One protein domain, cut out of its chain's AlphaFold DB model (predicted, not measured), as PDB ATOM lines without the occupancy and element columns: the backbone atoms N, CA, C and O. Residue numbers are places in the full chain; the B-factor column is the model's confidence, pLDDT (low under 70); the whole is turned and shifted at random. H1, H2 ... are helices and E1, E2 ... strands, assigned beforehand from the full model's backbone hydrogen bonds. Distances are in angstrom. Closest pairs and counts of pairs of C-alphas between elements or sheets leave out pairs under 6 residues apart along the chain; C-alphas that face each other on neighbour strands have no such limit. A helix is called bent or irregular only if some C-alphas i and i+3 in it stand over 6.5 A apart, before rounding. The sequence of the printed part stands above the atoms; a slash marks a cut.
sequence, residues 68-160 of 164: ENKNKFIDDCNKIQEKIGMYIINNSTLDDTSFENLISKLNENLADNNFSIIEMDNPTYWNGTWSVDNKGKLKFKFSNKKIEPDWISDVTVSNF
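AT A GLANCE: This is residues 68 to 160 of the 164 residues of an uncharacterized protein of Clostridium sp. CAG:465 (UniProt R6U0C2). One long helix, H1, runs along one side of a small strand hairpin, E1 and E2, while a second helix, H2, folds back from the far end of H1 and packs on E1. The short helices H3 and H4 lie near the first part of H1, and the unnamed stretch 112 to 127 links H2 to the hairpin. The printed part has 93 residues, in the order H1 H2 E1 E2 H3 H4, with one antiparallel sheet, E1 - E2; the class is mostly helix. It is compact, with a radius of gyration of the C-alphas of 13.7 A, yet elongated, spanning 43 by 24 by 21 A.

HOW THE PARTS SIT: H1, residues 69 to 91, and H2, residues 98 to 111, form a helical hairpin, opposite ways at a steep tilt of 42 degrees. They only just touch, with 3 pairs of C-alphas within 8 A, through residues 88 to 91 and 99 to 102 alone; the closest C-alphas, of Ile 88 and Leu 102, are 6.7 A apart. E1, residues 128 to 132, and E2, residues 138 to 142, form an antiparallel hairpin at 159 degrees, with N 129 and O 141 within hydrogen-bond range at 2.8 A. The closest C-alphas of H2 and E1, those of Asn 107 and Ser 131, are 5.4 A apart; those of H1 and E2, Gln 81 and Leu 138, 5.7 A. H4, residues 155 to 158, is close to but not clearly touching H1, the closest C-alphas, of Ile 74 and Val 157, being 6.6 A apart. H3, residues 150 to 153, is irregular, its end C-alphas 7.2 A apart. In H1 and H2 every O i to N i+4 pair is within hydrogen-bond range; H3 and H4 are too short for one.

IN THESE COORDINATES: H1 begins at C-alpha 69 (-22.150, 13.300, 7.844) and is 32.8 A long; H2 is 20.1 A, E1 13.7 A and E2 13.5 A. H4 ends at C-alpha 158 (-29.565, 0.663, 9.846).

THE WHOLE: The C-alphas farthest apart, of Leu 94 and Lys 146, are 43.9 A apart. The printed part has no cut, the link H2 to E1 is long, and no printed residue is under pLDDT 70.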
ATOM      1  N   GLU A  68     -22.385  15.574   4.217       92.75
ATOM      2  CA  GLU A  68     -21.222  14.697   4.403       92.75
ATOM      3  C   GLU A  68     -21.350  13.701   5.571       92.75
ATOM      4  O   GLU A  68     -20.670  12.668   5.592       92.75
ATOM      5  N   ASN A  69     -22.221  13.970   6.547       95.44
ATOM      6  CA  ASN A  69     -22.150  13.300   7.844       95.44
ATOM      7  C   ASN A  69     -22.738  11.892   7.856       95.44
ATOM      8  O   ASN A  69     -22.285  11.052   8.634       95.44
ATOM      9  N   LYS A  70     -23.657  11.579   6.939       96.38
ATOM     10  CA  LYS A  70     -24.086  10.192   6.723       96.38
ATOM     11  C   LYS A  70     -22.907   9.316   6.288       96.38
ATOM     12  O   LYS A  70     -22.675   8.258   6.866       96.38
ATOM     13  N   ASN A  71     -22.158   9.759   5.278       96.25
ATOM     14  CA  ASN A  71     -21.014   9.004   4.763       96.25
ATOM     15  C   ASN A  71     -19.905   8.931   5.813       96.25
ATOM     16  O   ASN A  71     -19.364   7.856   6.049       96.25
ATOM     17  N   LYS A  72     -19.659  10.033   6.532       96.38
ATOM     18  CA  LYS A  72     -18.734  10.039   7.667       96.38
ATOM     19  C   LYS A  72     -19.112   9.006   8.734       96.38
ATOM     20  O   LYS A  72     -18.231   8.309   9.229       96.38
ATOM     21  N   PHE A  73     -20.393   8.894   9.089       97.31
ATOM     22  CA  PHE A  73     -20.855   7.904  10.067       97.31
ATOM     23  C   PHE A  73     -20.553   6.479   9.604       97.31
ATOM     24  O   PHE A  73     -20.037   5.675  10.378       97.31
ATOM     25  N   ILE A  74     -20.845   6.183   8.336       96.69
ATOM     26  CA  ILE A  74     -20.579   4.876   7.730       96.69
ATOM     27  C   ILE A  74     -19.074   4.580   7.733       96.69
ATOM     28  O   ILE A  74     -18.669   3.492   8.141       96.69
ATOM     29  N   ASP A  75     -18.243   5.543   7.342       97.06
ATOM     30  CA  ASP A  75     -16.785   5.394   7.322       97.06
ATOM     31  C   ASP A  75     -16.212   5.156   8.721       97.06
ATOM     32  O   ASP A  75     -15.374   4.272   8.906       97.06
ATOM     33  N   ASP A  76     -16.677   5.909   9.720       97.06
ATOM     34  CA  ASP A  76     -16.260   5.732  11.112       97.06
ATOM     35  C   ASP A  76     -16.701   4.356  11.646       97.06
ATOM     36  O   ASP A  76     -15.900   3.649  12.261       97.06
ATOM     37  N   CYS A  77     -17.932   3.922  11.347       97.38
ATOM     38  CA  CYS A  77     -18.421   2.590  11.713       97.38
ATOM     39  C   CYS A  77     -17.587   1.474  11.076       97.38
ATOM     40  O   CYS A  77     -17.225   0.513  11.753       97.38
ATOM     41  N   ASN A  78     -17.250   1.600   9.792       97.38
ATOM     42  CA  ASN A  78     -16.441   0.614   9.083       97.38
ATOM     43  C   ASN A  78     -15.027   0.511   9.665       97.38
ATOM     44  O   ASN A  78     -14.548  -0.598   9.894       97.38
ATOM     45  N   LYS A  79     -14.384   1.643   9.975       97.62
ATOM     46  CA  LYS A  79     -13.059   1.664  10.619       97.62
ATOM     47  C   LYS A  79     -13.078   0.965  11.978       97.62
ATOM     48  O   LYS A  79     -12.207   0.148  12.267       97.62
ATOM     49  N   ILE A  80     -14.085   1.252  12.804       97.75
ATOM     50  CA  ILE A  80     -14.238   0.600  14.111       97.75
ATOM     51  C   ILE A  80     -14.504  -0.904  13.928       97.75
ATOM     52  O   ILE A  80     -13.901  -1.727  14.616       97.75
ATOM     53  N   GLN A  81     -15.368  -1.282  12.982       97.75
ATOM     54  CA  GLN A  81     -15.680  -2.681  12.681       97.75
ATOM     55  C   GLN A  81     -14.449  -3.470  12.217       97.75
ATOM     56  O   GLN A  81     -14.291  -4.627  12.614       97.75
ATOM     57  N   GLU A  82     -13.584  -2.870  11.400       97.94
ATOM     58  CA  GLU A  82     -12.320  -3.470  10.966       97.94
ATOM     59  C   GLU A  82     -11.415  -3.759  12.168       97.94
ATOM     60  O   GLU A  82     -10.952  -4.887  12.341       97.94
ATOM     61  N   LYS A  83     -11.245  -2.777  13.058       97.94
ATOM     62  CA  LYS A  83     -10.449  -2.915  14.284       97.94
ATOM     63  C   LYS A  83     -11.000  -3.982  15.232       97.94
ATOM     64  O   LYS A  83     -10.230  -4.780  15.765       97.94
ATOM     65  N   ILE A  84     -12.324  -4.061  15.384       97.50
ATOM     66  CA  ILE A  84     -12.990  -5.148  16.122       97.50
ATOM     67  C   ILE A  84     -12.701  -6.504  15.474       97.50
ATOM     68  O   ILE A  84     -12.346  -7.451  16.171       97.50
ATOM     69  N   GLY A  85     -12.821  -6.602  14.147       96.38
ATOM     70  CA  GLY A  85     -12.541  -7.833  13.410       96.38
ATOM     71  C   GLY A  85     -11.102  -8.307  13.612       96.38
ATOM     72  O   GLY A  85     -10.882  -9.470  13.942       96.38
ATOM     73  N   MET A  86     -10.131  -7.398  13.497       96.38
ATOM     74  CA  MET A  86      -8.719  -7.689  13.765       96.38
ATOM     75  C   MET A  86      -8.491  -8.141  15.209       96.38
ATOM     76  O   MET A  86      -7.798  -9.129  15.436       96.38
ATOM     77  N   TYR A  87      -9.096  -7.453  16.184       96.12
ATOM     78  CA  TYR A  87      -8.996  -7.832  17.591       96.12
ATOM     79  C   TYR A  87      -9.507  -9.256  17.828       96.12
ATOM     80  O   TYR A  87      -8.815 -10.061  18.448       96.12
ATOM     81  N   ILE A  88     -10.684  -9.586  17.290       94.75
ATOM     82  CA  ILE A  88     -11.270 -10.922  17.411       94.75
ATOM     83  C   ILE A  88     -10.361 -11.964  16.751       94.75
ATOM     84  O   ILE A  88     -10.023 -12.951  17.392       94.75
ATOM     85  N   ILE A  89      -9.915 -11.744  15.510       93.00
ATOM     86  CA  ILE A  89      -9.057 -12.697  14.780       93.00
ATOM     87  C   ILE A  89      -7.745 -12.958  15.528       93.00
ATOM     88  O   ILE A  89      -7.317 -14.105  15.630       93.00
ATOM     89  N   ASN A  90      -7.125 -11.914  16.078       93.38
ATOM     90  CA  ASN A  90      -5.824 -12.024  16.737       93.38
ATOM     91  C   ASN A  90      -5.895 -12.665  18.129       93.38
ATOM     92  O   ASN A  90      -4.872 -13.130  18.630       93.38
ATOM     93  N   ASN A  91      -7.068 -12.666  18.768       92.12
ATOM     94  CA  ASN A  91      -7.233 -13.142  20.143       92.12
ATOM     95  C   ASN A  91      -8.144 -14.374  20.264       92.12
ATOM     96  O   ASN A  91      -8.194 -14.978  21.336       92.12
ATOM     97  N   SER A  92      -8.861 -14.758  19.202       86.94
ATOM     98  CA  SER A  92      -9.708 -15.951  19.207       86.94
ATOM     99  C   SER A  92      -8.851 -17.207  19.282       86.94
ATOM    100  O   SER A  92      -7.886 -17.381  18.538       86.94
ATOM    101  N   THR A  93      -9.243 -18.115  20.164       86.12
ATOM    102  CA  THR A  93      -8.660 -19.453  20.287       86.12
ATOM    103  C   THR A  93      -9.623 -20.497  19.713       86.12
ATOM    104  O   THR A  93     -10.718 -20.161  19.266       86.12
ATOM    105  N   LEU A  94      -9.214 -21.770  19.709       80.44
ATOM    106  CA  LEU A  94     -10.072 -22.904  19.328       80.44
ATOM    107  C   LEU A  94     -11.076 -23.302  20.431       80.44
ATOM    108  O   LEU A  94     -11.744 -24.317  20.287       80.44
ATOM    109  N   ASP A  95     -11.136 -22.556  21.538       83.62
ATOM    110  CA  ASP A  95     -12.075 -22.822  22.628       83.62
ATOM    111  C   ASP A  95     -13.471 -22.274  22.307       83.62
ATOM    112  O   ASP A  95     -13.607 -21.135  21.852       83.62
ATOM    113  N   ASP A  96     -14.502 -23.061  22.614       73.44
ATOM    114  CA  ASP A  96     -15.897 -22.761  22.268       73.44
ATOM    115  C   ASP A  96     -16.399 -21.459  22.919       73.44
ATOM    116  O   ASP A  96     -17.248 -20.771  22.354       73.44
ATOM    117  N   THR A  97     -15.847 -21.070  24.078       86.19
ATOM    118  CA  THR A  97     -16.240 -19.840  24.792       86.19
ATOM    119  C   THR A  97     -15.373 -18.628  24.454       86.19
ATOM    120  O   THR A  97     -15.667 -17.507  24.879       86.19
ATOM    121  N   SER A  98     -14.307 -18.819  23.670       89.19
ATOM    122  CA  SER A  98     -13.330 -17.772  23.356       89.19
ATOM    123  C   SER A  98     -13.991 -16.546  22.730       89.19
ATOM    124  O   SER A  98     -13.766 -15.417  23.169       89.19
ATOM    125  N   PHE A  99     -14.877 -16.767  21.759       92.44
ATOM    126  CA  PHE A  99     -15.560 -15.685  21.061       92.44
ATOM    127  C   PHE A  99     -16.461 -14.871  21.998       92.44
ATOM    128  O   PHE A  99     -16.370 -13.647  22.027       92.44
ATOM    129  N   GLU A 100     -17.285 -15.532  22.814       93.62
ATOM    130  CA  GLU A 100     -18.195 -14.860  23.751       93.62
ATOM    131  C   GLU A 100     -17.432 -14.015  24.781       93.62
ATOM    132  O   GLU A 100     -17.799 -12.865  25.035       93.62
ATOM    133  N   ASN A 101     -16.317 -14.538  25.301       94.69
ATOM    134  CA  ASN A 101     -15.450 -13.817  26.232       94.69
ATOM    135  C   ASN A 101     -14.828 -12.564  25.594       94.69
ATOM    136  O   ASN A 101     -14.764 -11.509  26.232       94.69
ATOM    137  N   LEU A 102     -14.406 -12.644  24.325       95.81
ATOM    138  CA  LEU A 102     -13.888 -11.486  23.588       95.81
ATOM    139  C   LEU A 102     -14.967 -10.424  23.369       95.81
ATOM    140  O   LEU A 102     -14.697  -9.239  23.567       95.81
ATOM    141  N   ILE A 103     -16.190 -10.831  23.014       96.19
ATOM    142  CA  ILE A 103     -17.324  -9.910  22.865       96.19
ATOM    143  C   ILE A 103     -17.672  -9.241  24.200       96.19
ATOM    144  O   ILE A 103     -17.896  -8.030  24.221       96.19
ATOM    145  N   SER A 104     -17.672  -9.981  25.317       96.12
ATOM    146  CA  SER A 104     -17.891  -9.402  26.653       96.12
ATOM    147  C   SER A 104     -16.844  -8.336  26.965       96.12
ATOM    148  O   SER A 104     -17.190  -7.199  27.275       96.12
ATOM    149  N   LYS A 105     -15.562  -8.664  26.776       95.88
ATOM    150  CA  LYS A 105     -14.452  -7.745  27.049       95.88
ATOM    151  C   LYS A 105     -14.483  -6.498  26.161       95.88
ATOM    152  O   LYS A 105     -14.193  -5.398  26.634       95.88
ATOM    153  N   LEU A 106     -14.842  -6.649  24.883       97.31
ATOM    154  CA  LEU A 106     -15.061  -5.516  23.981       97.31
ATOM    155  C   LEU A 106     -16.182  -4.618  24.506       97.31
ATOM    156  O   LEU A 106     -15.983  -3.414  24.629       97.31
ATOM    157  N   ASN A 107     -17.334  -5.188  24.858       97.62
ATOM    158  CA  ASN A 107     -18.474  -4.420  25.353       97.62
ATOM    159  C   ASN A 107     -18.199  -3.722  26.690       97.62
ATOM    160  O   ASN A 107     -18.616  -2.580  26.854       97.62
ATOM    161  N   GLU A 108     -17.465  -4.356  27.608       96.62
ATOM    162  CA  GLU A 108     -17.016  -3.723  28.856       96.62
ATOM    163  C   GLU A 108     -16.199  -2.452  28.579       96.62
ATOM    164  O   GLU A 108     -16.453  -1.412  29.176       96.62
ATOM    165  N   ASN A 109     -15.266  -2.498  27.622       95.88
ATOM    166  CA  ASN A 109     -14.436  -1.339  27.281       95.88
ATOM    167  C   ASN A 109     -15.213  -0.269  26.497       95.88
ATOM    168  O   ASN A 109     -15.089   0.923  26.776       95.88
ATOM    169  N   LEU A 110     -16.033  -0.678  25.528       95.62
ATOM    170  CA  LEU A 110     -16.814   0.252  24.707       95.62
ATOM    171  C   LEU A 110     -17.901   0.978  25.514       95.62
ATOM    172  O   LEU A 110     -18.203   2.131  25.200       95.62
ATOM    173  N   ALA A 111     -18.446   0.353  26.563       91.75
ATOM    174  CA  ALA A 111     -19.388   0.995  27.482       91.75
ATOM    175  C   ALA A 111     -18.776   2.225  28.178       91.75
ATOM    176  O   ALA A 111     -19.463   3.232  28.354       91.75
ATOM    177  N   ASP A 112     -17.476   2.176  28.474       88.88
ATOM    178  CA  ASP A 112     -16.705   3.287  29.046       88.88
ATOM    179  C   ASP A 112     -16.112   4.221  27.973       88.88
ATOM    180  O   ASP A 112     -15.269   5.075  28.264       88.88
ATOM    181  N   ASN A 113     -16.540   4.071  26.712       91.25
ATOM    182  CA  ASN A 113     -15.988   4.760  25.547       91.25
ATOM    183  C   ASN A 113     -14.459   4.592  25.435       91.25
ATOM    184  O   ASN A 113     -13.766   5.519  25.023       91.25
ATOM    185  N   ASN A 114     -13.924   3.432  25.833       93.94
ATOM    186  CA  ASN A 114     -12.501   3.117  25.790       93.94
ATOM    187  C   ASN A 114     -12.170   2.239  24.575       93.94
ATOM    188  O   ASN A 114     -12.453   1.042  24.553       93.94
ATOM    189  N   PHE A 115     -11.514   2.829  23.577       96.50
ATOM    190  CA  PHE A 115     -11.159   2.161  22.323       96.50
ATOM    191  C   PHE A 115      -9.715   1.634  22.299       96.50
ATOM    192  O   PHE A 115      -9.288   1.020  21.320       96.50
ATOM    193  N   SER A 116      -8.967   1.796  23.397       95.81
ATOM    194  CA  SER A 116      -7.558   1.379  23.475       95.81
ATOM    195  C   SER A 116      -7.352  -0.123  23.263       95.81
ATOM    196  O   SER A 116      -6.337  -0.521  22.695       95.81
ATOM    197  N   ILE A 117      -8.325  -0.959  23.648       94.00
ATOM    198  CA  ILE A 117      -8.263  -2.417  23.463       94.00
ATOM    199  C   ILE A 117      -8.205  -2.831  21.985       94.00
ATOM    200  O   ILE A 117      -7.684  -3.898  21.667       94.00
ATOM    201  N   ILE A 118      -8.706  -1.976  21.091       96.19
ATOM    202  CA  ILE A 118      -8.650  -2.159  19.638       96.19
ATOM    203  C   ILE A 118      -7.675  -1.181  18.965       96.19
ATOM    204  O   ILE A 118      -7.772  -0.941  17.761       96.19
ATOM    205  N   GLU A 119      -6.729  -0.626  19.733       95.00
ATOM    206  CA  GLU A 119      -5.663   0.267  19.254       95.00
ATOM    207  C   GLU A 119      -6.204   1.440  18.420       95.00
ATOM    208  O   GLU A 119      -5.761   1.697  17.294       95.00
ATOM    209  N   MET A 120      -7.218   2.119  18.958       94.94
ATOM    210  CA  MET A 120      -7.857   3.265  18.321       94.94
ATOM    211  C   MET A 120      -8.107   4.379  19.341       94.94
ATOM    212  O   MET A 120      -8.428   4.112  20.501       94.94
ATOM    213  N   ASP A 121      -7.985   5.629  18.894       94.94
ATOM    214  CA  ASP A 121      -8.421   6.789  19.667       94.94
ATOM    215  C   ASP A 121      -9.948   6.802  19.817       94.94
ATOM    216  O   ASP A 121     -10.690   6.345  18.943       94.94
ATOM    217  N   ASN A 122     -10.430   7.368  20.921       94.19
ATOM    218  CA  ASN A 122     -11.861   7.421  21.200       94.19
ATOM    219  C   ASN A 122     -12.582   8.339  20.191       94.19
ATOM    220  O   ASN A 122     -12.192   9.502  20.045       94.19
ATOM    221  N   PRO A 123     -13.670   7.879  19.543       93.94
ATOM    222  CA  PRO A 123     -14.489   8.730  18.689       93.94
ATOM    223  C   PRO A 123     -15.084   9.903  19.473       93.94
ATOM    224  O   PRO A 123     -15.689   9.712  20.526       93.94
ATOM    225  N   THR A 124     -14.970  11.112  18.926       94.75
ATOM    226  CA  THR A 124     -15.472  12.348  19.557       94.75
ATOM    227  C   THR A 124     -16.696  12.938  18.857       94.75
ATOM    228  O   THR A 124     -17.320  13.866  19.364       94.75
ATOM    229  N   TYR A 125     -17.076  12.419  17.687       95.62
ATOM    230  CA  TYR A 125     -18.103  13.045  16.846       95.62
ATOM    231  C   TYR A 125     -19.528  12.536  17.126       95.62
ATOM    232  O   TYR A 125     -20.510  13.271  17.002       95.62
ATOM    233  N   TRP A 126     -19.665  11.276  17.534       96.31
ATOM    234  CA  TRP A 126     -20.964  10.617  17.671       96.31
ATOM    235  C   TRP A 126     -21.381  10.529  19.139       96.31
ATOM    236  O   TRP A 126     -20.658   9.986  19.970       96.31
ATOM    237  N   ASN A 127     -22.552  11.078  19.467       96.81
ATOM    238  CA  ASN A 127     -23.083  11.133  20.823       96.81
ATOM    239  C   ASN A 127     -24.020   9.954  21.076       96.81
ATOM    240  O   ASN A 127     -25.160   9.903  20.602       96.81
ATOM    241  N   GLY A 128     -23.505   8.977  21.807       96.19
ATOM    242  CA  GLY A 128     -24.163   7.703  22.010       96.19
ATOM    243  C   GLY A 128     -23.206   6.665  22.561       96.19
ATOM    244  O   GLY A 128     -22.132   6.989  23.059       96.19
ATOM    245  N   THR A 129     -23.624   5.414  22.470       96.06
ATOM    246  CA  THR A 129     -22.900   4.264  23.007       96.06
ATOM    247  C   THR A 129     -22.577   3.280  21.897       96.06
ATOM    248  O   THR A 129     -23.461   2.910  21.117       96.06
ATOM    249  N   TRP A 130     -21.328   2.829  21.870       97.31
ATOM    250  CA  TRP A 130     -20.850   1.769  20.991       97.31
ATOM    251  C   TRP A 130     -20.952   0.416  21.692       97.31
ATOM    252  O   TRP A 130     -20.796   0.320  22.905       97.31
ATOM    253  N   SER A 131     -21.230  -0.630  20.927       97.38
ATOM    254  CA  SER A 131     -21.318  -2.007  21.414       97.38
ATOM    255  C   SER A 131     -21.063  -2.985  20.273       97.38
ATOM    256  O   SER A 131     -21.049  -2.600  19.104       97.38
ATOM    257  N   VAL A 132     -20.870  -4.254  20.600       97.62
ATOM    258  CA  VAL A 132     -20.702  -5.344  19.643       97.62
ATOM    259  C   VAL A 132     -21.746  -6.411  19.936       97.62
ATOM    260  O   VAL A 132     -21.909  -6.828  21.084       97.62
ATOM    261  N   ASP A 133     -22.474  -6.839  18.908       96.38
ATOM    262  CA  ASP A 133     -23.445  -7.919  19.047       96.38
ATOM    263  C   ASP A 133     -22.770  -9.297  19.182       96.38
ATOM    264  O   ASP A 133     -21.561  -9.462  19.012       96.38
ATOM    265  N   ASN A 134     -23.573 -10.325  19.456       94.19
ATOM    266  CA  ASN A 134     -23.107 -11.707  19.594       94.19
ATOM    267  C   ASN A 134     -22.572 -12.333  18.292       94.19
ATOM    268  O   ASN A 134     -22.246 -13.515  18.276       94.19
ATOM    269  N   LYS A 135     -22.509 -11.577  17.194       93.75
ATOM    270  CA  LYS A 135     -21.903 -11.977  15.919       93.75
ATOM    271  C   LYS A 135     -20.650 -11.161  15.611       93.75
ATOM    272  O   LYS A 135     -20.144 -11.244  14.494       93.75
ATOM    273  N   GLY A 136     -20.154 -10.363  16.560       95.00
ATOM    274  CA  GLY A 136     -18.971  -9.529  16.357       95.00
ATOM    275  C   GLY A 136     -19.240  -8.277  15.524       95.00
ATOM    276  O   GLY A 136     -18.294  -7.670  15.015       95.00
ATOM    277  N   LYS A 137     -20.510  -7.892  15.344       96.62
ATOM    278  CA  LYS A 137     -20.869  -6.713  14.555       96.62
ATOM    279  C   LYS A 137     -21.028  -5.491  15.439       96.62
ATOM    280  O   LYS A 137     -21.745  -5.529  16.438       96.62
ATOM    281  N   LEU A 138     -20.404  -4.396  15.023       97.88
ATOM    282  CA  LEU A 138     -20.528  -3.094  15.653       97.88
ATOM    283  C   LEU A 138     -21.981  -2.618  15.632       97.88
ATOM    284  O   LEU A 138     -22.681  -2.714  14.618       97.88
ATOM    285  N   LYS A 139     -22.402  -2.056  16.760       97.62
ATOM    286  CA  LYS A 139     -23.679  -1.393  16.956       97.62
ATOM    287  C   LYS A 139     -23.479  -0.062  17.662       97.62
ATOM    288  O   LYS A 139     -22.700   0.042  18.608       97.62
ATOM    289  N   PHE A 140     -24.233   0.938  17.238       97.38
ATOM    290  CA  PHE A 140     -24.263   2.261  17.827       97.38
ATOM    291  C   PHE A 140     -25.686   2.629  18.224       97.38
ATOM    292  O   PHE A 140     -26.626   2.452  17.449       97.38
ATOM    293  N   LYS A 141     -25.846   3.169  19.427       96.75
ATOM    294  CA  LYS A 141     -27.115   3.708  19.911       96.75
ATOM    295  C   LYS A 141     -26.925   5.176  20.254       96.75
ATOM    296  O   LYS A 141     -26.142   5.496  21.143       96.75
ATOM    297  N   PHE A 142     -27.656   6.060  19.580       97.06
ATOM    298  CA  PHE A 142     -27.660   7.485  19.915       97.06
ATOM    299  C   PHE A 142     -28.133   7.688  21.358       97.06
ATOM    300  O   PHE A 142     -29.043   6.997  21.819       97.06
ATOM    301  N   SER A 143     -27.552   8.646  22.077       96.12
ATOM    302  CA  SER A 143     -27.883   8.869  23.495       96.12
ATOM    303  C   SER A 143     -29.298   9.415  23.722       96.12
ATOM    304  O   SER A 143     -29.842   9.314  24.824       96.12
ATOM    305  N   ASN A 144     -29.902  10.023  22.695       96.38
ATOM    306  CA  ASN A 144     -31.232  10.611  22.759       96.38
ATOM    307  C   ASN A 144     -31.930  10.523  21.394       96.38
ATOM    308  O   ASN A 144     -31.374  10.928  20.378       96.38
ATOM    309  N   LYS A 145     -33.198  10.102  21.374       95.81
ATOM    310  CA  LYS A 145     -34.015  10.057  20.151       95.81
ATOM    311  C   LYS A 145     -34.063  11.396  19.400       95.81
ATOM    312  O   LYS A 145     -34.144  11.432  18.180       95.81
ATOM    313  N   LYS A 146     -33.998  12.525  20.115       96.38
ATOM    314  CA  LYS A 146     -34.052  13.870  19.514       96.38
ATOM    315  C   LYS A 146     -32.821  14.231  18.682       96.38
ATOM    316  O   LYS A 146     -32.922  15.155  17.882       96.38
ATOM    317  N   ILE A 147     -31.694  13.547  18.884       96.50
ATOM    318  CA  ILE A 147     -30.468  13.763  18.103       96.50
ATOM    319  C   ILE A 147     -30.304  12.755  16.967       96.50
ATOM    320  O   ILE A 147     -29.335  12.852  16.224       96.50
ATOM    321  N   GLU A 148     -31.227  11.800  16.818       96.50
ATOM    322  CA  GLU A 148     -31.174  10.850  15.710       96.50
ATOM    323  C   GLU A 148     -31.316  11.603  14.372       96.50
ATOM    324  O   GLU A 148     -32.277  12.373  14.193       96.50
ATOM    325  N   PRO A 149     -30.359  11.420  13.446       95.88
ATOM    326  CA  PRO A 149     -30.405  12.051  12.138       95.88
ATOM    327  C   PRO A 149     -31.481  11.414  11.264       95.88
ATOM    328  O   PRO A 149     -31.896  10.275  11.472       95.88
ATOM    329  N   ASP A 150     -31.914  12.136  10.240       95.38
ATOM    330  CA  ASP A 150     -33.031  11.695   9.400       95.38
ATOM    331  C   ASP A 150     -32.645  10.496   8.514       95.38
ATOM    332  O   ASP A 150     -33.485   9.673   8.149       95.38
ATOM    333  N   TRP A 151     -31.346  10.330   8.249       95.38
ATOM    334  CA  TRP A 151     -30.785   9.210   7.495       95.38
ATOM    335  C   TRP A 151     -30.631   7.905   8.299       95.38
ATOM    336  O   TRP A 151     -30.170   6.911   7.744       95.38
ATOM    337  N   ILE A 152     -31.040   7.853   9.575       92.69
ATOM    338  CA  ILE A 152     -30.923   6.655  10.437       92.69
ATOM    339  C   ILE A 152     -31.677   5.424   9.899       92.69
ATOM    340  O   ILE A 152     -31.316   4.287  10.191       92.69
ATOM    341  N   SER A 153     -32.726   5.659   9.106       88.62
ATOM    342  CA  SER A 153     -33.558   4.617   8.494       88.62
ATOM    343  C   SER A 153     -33.007   4.084   7.170       88.62
ATOM    344  O   SER A 153     -33.557   3.132   6.616       88.62
ATOM    345  N   ASP A 154     -31.927   4.675   6.653       92.31
ATOM    346  CA  ASP A 154     -31.282   4.197   5.439       92.31
ATOM    347  C   ASP A 154     -30.704   2.793   5.659       92.31
ATOM    348  O   ASP A 154     -30.022   2.539   6.650       92.31
ATOM    349  N   VAL A 155     -30.936   1.889   4.707       88.19
ATOM    350  CA  VAL A 155     -30.527   0.475   4.774       88.19
ATOM    351  C   VAL A 155     -29.021   0.307   5.017       88.19
ATOM    352  O   VAL A 155     -28.591  -0.630   5.692       88.19
ATOM    353  N   THR A 156     -28.204   1.213   4.478       88.38
ATOM    354  CA  THR A 156     -26.741   1.182   4.652       88.38
ATOM    355  C   THR A 156     -26.307   1.557   6.068       88.38
ATOM    356  O   THR A 156     -25.269   1.096   6.538       88.38
ATOM    357  N   VAL A 157     -27.129   2.334   6.773       91.69
ATOM    358  CA  VAL A 157     -26.882   2.817   8.135       91.69
ATOM    359  C   VAL A 157     -27.532   1.905   9.168       91.69
ATOM    360  O   VAL A 157     -26.928   1.607  10.197       91.69
ATOM    361  N   SER A 158     -28.746   1.421   8.896       89.25
ATOM    362  CA  SER A 158     -29.565   0.663   9.846       89.25
ATOM    363  C   SER A 158     -28.872  -0.601  10.356       89.25
ATOM    364  O   SER A 158     -29.160  -1.080  11.448       89.25
ATOM    365  N   ASN A 159     -27.919  -1.138   9.591       90.25
ATOM    366  CA  ASN A 159     -27.107  -2.278  10.009       90.25
ATOM    367  C   ASN A 159     -26.166  -1.967  11.180       90.25
ATOM    368  O   ASN A 159     -25.837  -2.884  11.935       90.25
ATOM    369  N   PHE A 160     -25.765  -0.710  11.354       94.56
ATOM    370  CA  PHE A 160     -24.919  -0.260  12.455       94.56
ATOM    371  C   PHE A 160     -25.715   0.294  13.631       94.56
ATOM    372  O   PHE A 160     -25.159   0.418  14.713       94.56
TER     373      PHE A 160